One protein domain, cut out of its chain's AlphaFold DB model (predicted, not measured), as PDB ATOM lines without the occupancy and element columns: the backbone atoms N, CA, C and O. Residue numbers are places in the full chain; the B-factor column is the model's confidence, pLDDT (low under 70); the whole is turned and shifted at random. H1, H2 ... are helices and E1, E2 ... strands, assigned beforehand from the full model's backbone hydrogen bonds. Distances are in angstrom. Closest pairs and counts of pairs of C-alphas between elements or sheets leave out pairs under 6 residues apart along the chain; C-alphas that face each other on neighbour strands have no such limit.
ATOM      1  N   THR A   2     178.010 207.755 241.567       83.06
ATOM      2  CA  THR A   2     178.062 207.202 240.195       83.06
ATOM      3  C   THR A   2     177.432 205.810 240.055       83.06
ATOM      4  O   THR A   2     177.228 205.347 238.941       83.06
ATOM      5  N   GLY A   3     177.104 205.138 241.167       89.19
ATOM      6  CA  GLY A   3     176.673 203.735 241.164       89.19
ATOM      7  C   GLY A   3     177.830 202.737 241.250       89.19
ATOM      8  O   GLY A   3     177.596 201.532 241.191       89.19
ATOM      9  N   TYR A   4     179.054 203.234 241.441       92.38
ATOM     10  CA  TYR A   4     180.249 202.430 241.652       92.38
ATOM     11  C   TYR A   4     180.910 202.789 242.989       92.38
ATOM     12  O   TYR A   4     180.784 203.914 243.476       92.38
ATOM     13  N   GLN A   5     181.613 201.823 243.569       90.38
ATOM     14  CA  GLN A   5     182.350 201.899 244.826       90.38
ATOM     15  C   GLN A   5     183.795 201.411 244.650       90.38
ATOM     16  O   GLN A   5     184.167 200.868 243.608       90.38
ATOM     17  N   GLY A   6     184.608 201.600 245.689       87.56
ATOM     18  CA  GLY A   6     186.042 201.314 245.676       87.56
ATOM     19  C   GLY A   6     186.888 202.568 245.455       87.56
ATOM     20  O   GLY A   6     186.380 203.629 245.099       87.56
ATOM     21  N   ARG A   7     188.200 202.449 245.692       85.38
ATOM     22  CA  ARG A   7     189.151 203.576 245.654       85.38
ATOM     23  C   ARG A   7     189.194 204.294 244.299       85.38
ATOM     24  O   ARG A   7     189.514 205.475 244.256       85.38
ATOM     25  N   GLN A   8     188.889 203.581 243.219       85.69
ATOM     26  CA  GLN A   8     188.853 204.093 241.850       85.69
ATOM     27  C   GLN A   8     187.435 204.044 241.257       85.69
ATOM     28  O   GLN A   8     187.288 204.138 240.044       85.69
ATOM     29  N   CYS A   9     186.392 203.888 242.087       83.44
ATOM     30  CA  CYS A   9     185.010 203.694 241.633       83.44
ATOM     31  C   CYS A   9     184.880 202.540 240.621       83.44
ATOM     32  O   CYS A   9     184.189 202.663 239.615       83.44
ATOM     33  N   GLN A  10     185.571 201.430 240.880       86.88
ATOM     34  CA  GLN A  10     185.705 200.330 239.931       86.88
ATOM     35  C   GLN A  10     184.682 199.201 240.112       86.88
ATOM     36  O   GLN A  10     184.651 198.300 239.287       86.88
ATOM     37  N   THR A  11     183.878 199.193 241.180       89.56
ATOM     38  CA  THR A  11     182.929 198.102 241.471       89.56
ATOM     39  C   THR A  11     181.493 198.614 241.483       89.56
ATOM     40  O   THR A  11     181.149 199.454 242.301       89.56
ATOM     41  N   CYS A  12     180.629 198.079 240.633       93.25
ATOM     42  CA  CYS A  12     179.195 198.313 240.631       93.25
ATOM     43  C   CYS A  12     178.563 197.912 241.965       93.25
ATOM     44  O   CYS A  12     178.804 196.826 242.488       93.25
ATOM     45  N   VAL A  13     177.703 198.783 242.494       94.56
ATOM     46  CA  VAL A  13     176.937 198.503 243.725       94.56
ATOM     47  C   VAL A  13     175.655 197.700 243.462       94.56
ATOM     48  O   VAL A  13     174.998 197.257 244.400       94.56
ATOM     49  N   TYR A  14     175.281 197.534 242.190       96.06
ATOM     50  CA  TYR A  14     174.079 196.826 241.750       96.06
ATOM     51  C   TYR A  14     174.378 195.358 241.428       96.06
ATOM     52  O   TYR A  14     175.504 195.016 241.062       96.06
ATOM     53  N   LYS A  15     173.366 194.489 241.544       96.00
ATOM     54  CA  LYS A  15     173.491 193.068 241.181       96.00
ATOM     55  C   LYS A  15     173.625 192.894 239.669       96.00
ATOM     56  O   LYS A  15     173.271 193.785 238.895       96.00
ATOM     57  N   ARG A  16     174.121 191.737 239.233       94.81
ATOM     58  CA  ARG A  16     174.374 191.458 237.812       94.81
ATOM     59  C   ARG A  16     173.103 191.103 237.051       94.81
ATOM     60  O   ARG A  16     172.994 191.432 235.876       94.81
ATOM     61  N   THR A  17     172.154 190.440 237.708       95.62
ATOM     62  CA  THR A  17     170.907 189.954 237.099       95.62
ATOM     63  C   THR A  17     169.726 190.100 238.060       95.62
ATOM     64  O   THR A  17     169.898 190.306 239.262       95.62
ATOM     65  N   CYS A  18     168.508 189.966 237.532       97.56
ATOM     66  CA  CYS A  18     167.299 189.896 238.357       97.56
ATOM     67  C   CYS A  18     167.282 188.659 239.267       97.56
ATOM     68  O   CYS A  18     166.817 188.744 240.399       97.56
ATOM     69  N   GLU A  19     167.850 187.543 238.806       97.44
ATOM     70  CA  GLU A  19     168.000 186.330 239.613       97.44
ATOM     71  C   GLU A  19     168.865 186.587 240.855       97.44
ATOM     72  O   GLU A  19     168.504 186.184 241.955       97.44
ATOM     73  N   GLU A  20     169.964 187.336 240.727       96.94
ATOM     74  CA  GLU A  20     170.790 187.695 241.886       96.94
ATOM     75  C   GLU A  20     170.059 188.595 242.891       96.94
ATOM     76  O   GLU A  20     170.288 188.480 244.096       96.94
ATOM     77  N   TYR A  21     169.184 189.488 242.419       98.12
ATOM     78  CA  TYR A  21     168.308 190.260 243.301       98.12
ATOM     79  C   TYR A  21     167.319 189.352 244.036       98.12
ATOM     80  O   TYR A  21     167.197 189.446 245.257       98.12
ATOM     81  N   LYS A  22     166.670 188.434 243.315       98.19
ATOM     82  CA  LYS A  22     165.734 187.459 243.884       98.19
ATOM     83  C   LYS A  22     166.400 186.582 244.949       98.19
ATOM     84  O   LYS A  22     165.880 186.458 246.053       98.19
ATOM     85  N   VAL A  23     167.581 186.030 244.658       97.69
ATOM     86  CA  VAL A  23     168.374 185.231 245.614       97.69
ATOM     87  C   VAL A  23     168.793 186.057 246.834       97.69
ATOM     88  O   VAL A  23     168.856 185.530 247.942       97.69
ATOM     89  N   ALA A  24     169.035 187.360 246.662       97.38
ATOM     90  CA  ALA A  24     169.335 188.276 247.761       97.38
ATOM     91  C   ALA A  24     168.108 188.668 248.612       97.38
ATOM     92  O   ALA A  24     168.265 189.422 249.572       97.38
ATOM     93  N   GLY A  25     166.912 188.161 248.295       97.75
ATOM     94  CA  GLY A  25     165.690 188.361 249.078       97.75
ATOM     95  C   GLY A  25     164.709 189.382 248.497       97.75
ATOM     96  O   GLY A  25     163.696 189.670 249.134       97.75
ATOM     97  N   GLU A  26     164.962 189.920 247.300       98.25
ATOM     98  CA  GLU A  26     163.988 190.777 246.621       98.25
ATOM     99  C   GLU A  26     162.764 189.965 246.181       98.25
ATOM    100  O   GLU A  26     162.873 188.965 245.474       98.25
ATOM    101  N   THR A  27     161.572 190.414 246.577       97.56
ATOM    102  CA  THR A  27     160.305 189.709 246.300       97.56
ATOM    103  C   THR A  27     159.364 190.485 245.385       97.56
ATOM    104  O   THR A  27     158.410 189.918 244.852       97.56
ATOM    105  N   LYS A  28     159.611 191.781 245.175       98.38
ATOM    106  CA  LYS A  28     158.718 192.659 244.417       98.38
ATOM    107  C   LYS A  28     159.177 192.786 242.968       98.38
ATOM    108  O   LYS A  28     160.232 193.343 242.698       98.38
ATOM    109  N   SER A  29     158.358 192.338 242.019       98.56
ATOM    110  CA  SER A  29     158.617 192.594 240.597       98.56
ATOM    111  C   SER A  29     158.555 194.095 240.286       98.56
ATOM    112  O   SER A  29     157.712 194.823 240.820       98.56
ATOM    113  N   GLY A  30     159.443 194.577 239.420       97.81
ATOM    114  CA  GLY A  30     159.574 196.007 239.149       97.81
ATOM    115  C   GLY A  30     160.804 196.360 238.324       97.81
ATOM    116  O   GLY A  30     161.497 195.483 237.820       97.81
ATOM    117  N   ASN A  31     161.077 197.657 238.182       97.31
ATOM    118  CA  ASN A  31     162.283 198.124 237.504       97.31
ATOM    119  C   ASN A  31     163.464 198.146 238.479       97.31
ATOM    120  O   ASN A  31     163.386 198.798 239.520       97.31
ATOM    121  N   TYR A  32     164.558 197.485 238.112       97.19
ATOM    122  CA  TYR A  32     165.803 197.439 238.874       97.19
ATOM    123  C   TYR A  32     166.963 197.910 238.000       97.19
ATOM    124  O   TYR A  32     166.967 197.705 236.785       97.19
ATOM    125  N   LYS A  33     167.968 198.514 238.634       96.62
ATOM    126  CA  LYS A  33     169.272 198.738 238.010       96.62
ATOM    127  C   LYS A  33     170.110 197.485 238.162       96.62
ATOM    128  O   LYS A  33     170.188 196.951 239.262       96.62
ATOM    129  N   ILE A  34     170.765 197.065 237.095       96.06
ATOM    130  CA  ILE A  34     171.692 195.933 237.102       96.06
ATOM    131  C   ILE A  34     173.028 196.338 236.491       96.06
ATOM    132  O   ILE A  34     173.109 197.342 235.783       96.06
ATOM    133  N   CYS A  35     174.066 195.559 236.780       95.12
ATOM    134  CA  CYS A  35     175.403 195.750 236.233       95.12
ATOM    135  C   CYS A  35     176.059 194.392 235.902       95.12
ATOM    136  O   CYS A  35     176.841 193.864 236.698       95.12
ATOM    137  N   PRO A  36     175.722 193.778 234.752       92.75
ATOM    138  CA  PRO A  36     176.063 192.385 234.441       92.75
ATOM    139  C   PRO A  36     177.561 192.077 234.379       92.75
ATOM    140  O   PRO A  36     177.987 190.988 234.783       92.75
ATOM    141  N   LYS A  37     178.357 193.021 233.864       89.00
ATOM    142  CA  LYS A  37     179.806 192.877 233.642       89.00
ATOM    143  C   LYS A  37     180.668 193.820 234.471       89.00
ATOM    144  O   LYS A  37     181.864 193.895 234.231       89.00
ATOM    145  N   ASN A  38     180.090 194.520 235.450       87.56
ATOM    146  CA  ASN A  38     180.803 195.574 236.177       87.56
ATOM    147  C   ASN A  38     181.240 196.759 235.274       87.56
ATOM    148  O   ASN A  38     182.128 197.523 235.640       87.56
ATOM    149  N   GLU A  39     180.608 196.905 234.103       84.44
ATOM    150  CA  GLU A  39     180.951 197.894 233.071       84.44
ATOM    151  C   GLU A  39     179.848 198.945 232.937       84.44
ATOM    152  O   GLU A  39     180.089 200.113 233.233       84.44
ATOM    153  N   HIS A  40     178.623 198.535 232.588       90.00
ATOM    154  CA  HIS A  40     177.495 199.440 232.362       90.00
ATOM    155  C   HIS A  40     176.325 199.171 233.317       90.00
ATOM    156  O   HIS A  40     175.921 198.029 233.535       90.00
ATOM    157  N   ILE A  41     175.757 200.248 233.873       93.81
ATOM    158  CA  ILE A  41     174.544 200.200 234.699       93.81
ATOM    159  C   ILE A  41     173.347 200.601 233.845       93.81
ATOM    160  O   ILE A  41     173.313 201.706 233.303       93.81
ATOM    161  N   PHE A  42     172.325 199.753 233.792       94.44
ATOM    162  CA  PHE A  42     171.080 200.060 233.089       94.44
ATOM    163  C   PHE A  42     169.860 199.476 233.801       94.44
ATOM    164  O   PHE A  42     169.976 198.620 234.679       94.44
ATOM    165  N   ASN A  43     168.680 199.999 233.456       95.19
ATOM    166  CA  ASN A  43     167.415 199.544 234.023       95.19
ATOM    167  C   ASN A  43     166.865 198.353 233.238       95.19
ATOM    168  O   ASN A  43     166.869 198.355 232.007       95.19
ATOM    169  N   VAL A  44     166.308 197.395 233.968       95.88
ATOM    170  CA  VAL A  44     165.526 196.283 233.429       95.88
ATOM    171  C   VAL A  44     164.273 196.079 234.263       95.88
ATOM    172  O   VAL A  44     164.217 196.509 235.416       95.88
ATOM    173  N   TYR A  45     163.282 195.385 233.708       96.81
ATOM    174  CA  TYR A  45     162.182 194.877 234.512       96.81
ATOM    175  C   TYR A  45     162.548 193.492 235.052       96.81
ATOM    176  O   TYR A  45     162.833 192.576 234.282       96.81
ATOM    177  N   CYS A  46     162.543 193.344 236.369       97.94
ATOM    178  CA  CYS A  46     162.720 192.070 237.041       97.94
ATOM    179  C   CYS A  46     161.366 191.494 237.417       97.94
ATOM    180  O   CYS A  46     160.607 192.114 238.168       97.94
ATOM    181  N   ASP A  47     161.089 190.288 236.937       97.62
ATOM    182  CA  ASP A  47     160.024 189.471 237.492       97.62
ATOM    183  C   ASP A  47     160.585 188.637 238.647       97.62
ATOM    184  O   ASP A  47     161.207 187.605 238.422       97.62
ATOM    185  N   MET A  48     160.357 189.060 239.893       97.94
ATOM    186  CA  MET A  48     160.879 188.360 241.074       97.94
ATOM    187  C   MET A  48     160.164 187.033 241.352       97.94
ATOM    188  O   MET A  48     160.684 186.198 242.093       97.94
ATOM    189  N   LYS A  49     159.014 186.771 240.714       96.94
ATOM    190  CA  LYS A  49     158.377 185.452 240.787       96.94
ATOM    191  C   LYS A  49     159.250 184.410 240.091       96.94
ATOM    192  O   LYS A  49     159.577 183.379 240.679       96.94
ATOM    193  N   SER A  50     159.675 184.684 238.859       96.00
ATOM    194  CA  SER A  50     160.515 183.767 238.077       96.00
ATOM    195  C   SER A  50     162.017 183.970 238.295       96.00
ATOM    196  O   SER A  50     162.748 182.990 238.285       96.00
ATOM    197  N   GLY A  51     162.460 185.193 238.584       96.25
ATOM    198  CA  GLY A  51     163.865 185.619 238.520       96.25
ATOM    199  C   GLY A  51     164.273 186.166 237.147       96.25
ATOM    200  O   GLY A  51     165.419 186.567 236.942       96.25
ATOM    201  N   ALA A  52     163.341 186.205 236.189       96.94
ATOM    202  CA  ALA A  52     163.625 186.608 234.824       96.94
ATOM    203  C   ALA A  52     163.877 188.117 234.695       96.94
ATOM    204  O   ALA A  52     163.207 188.955 235.307       96.94
ATOM    205  N   THR A  53     164.820 188.451 233.819       96.75
ATOM    206  CA  THR A  53     165.019 189.800 233.295       96.75
ATOM    207  C   THR A  53     164.184 189.966 232.026       96.75
ATOM    208  O   THR A  53     164.402 189.252 231.051       96.75
ATOM    209  N   ILE A  54     163.228 190.896 232.034       95.44
ATOM    210  CA  ILE A  54     162.294 191.123 230.924       95.44
ATOM    211  C   ILE A  54     162.746 192.325 230.093       95.44
ATOM    212  O   ILE A  54     162.831 193.453 230.593       95.44
ATOM    213  N   MET A  55     162.996 192.079 228.805       92.19
ATOM    214  CA  MET A  55     163.431 193.086 227.835       92.19
ATOM    215  C   MET A  55     162.250 193.508 226.962       92.19
ATOM    216  O   MET A  55     161.882 192.821 226.014       92.19
TER     217      MET A  55
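What this domain is: This is residues 2 to 55 of the 215 residues of a protein of Clytia hemisphaerica (UniProt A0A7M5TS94). Little regular structure: a small antiparallel sheet, E1-E2-E3, has one short helix, H1, standing on one face, while residues 4 to 12 fold back as a loop at one end of the long axis. The printed part has 54 residues, 20 in named elements, ordered H1, E1, E2, E3; the class is mixed. It is compact, radius of gyration of the C-alphas 11.3 A, yet elongated, spanning 36 by 22 by 15 A.

Where its parts are: Residues 2 to 17 hold no named element. H1 is residues 18 to 23, from C-alpha 18 at (167.299, 189.896, 238.357). E1 is residues 30 to 34, 12.3 A; E2, 42 to 47, 15.9 A; E3, 52 to 54, ending at C-alpha 54 (162.294, 191.123, 230.924).

How they stand to each other: The strands form a meander, each the antiparallel neighbour of the one before, in two hairpins. N 32 and O 44 are 2.9 A apart, N 54 and O 45 2.8 A, within hydrogen-bond range, as is every O i to N i+4 pair of H1. H1 stands up from the sheet at 77 degrees, height 8.9 A, only just over E3, on which 3 of its C-alphas fall; the closest C-alphas of H1 and E3, Cys 18 and Thr 53, are 5.6 A apart.

The domain as a whole: The farthest C-alphas, Arg 7 and Lys 49, are 36.0 A apart. The printed part has no cut, and no printed residue is under 70.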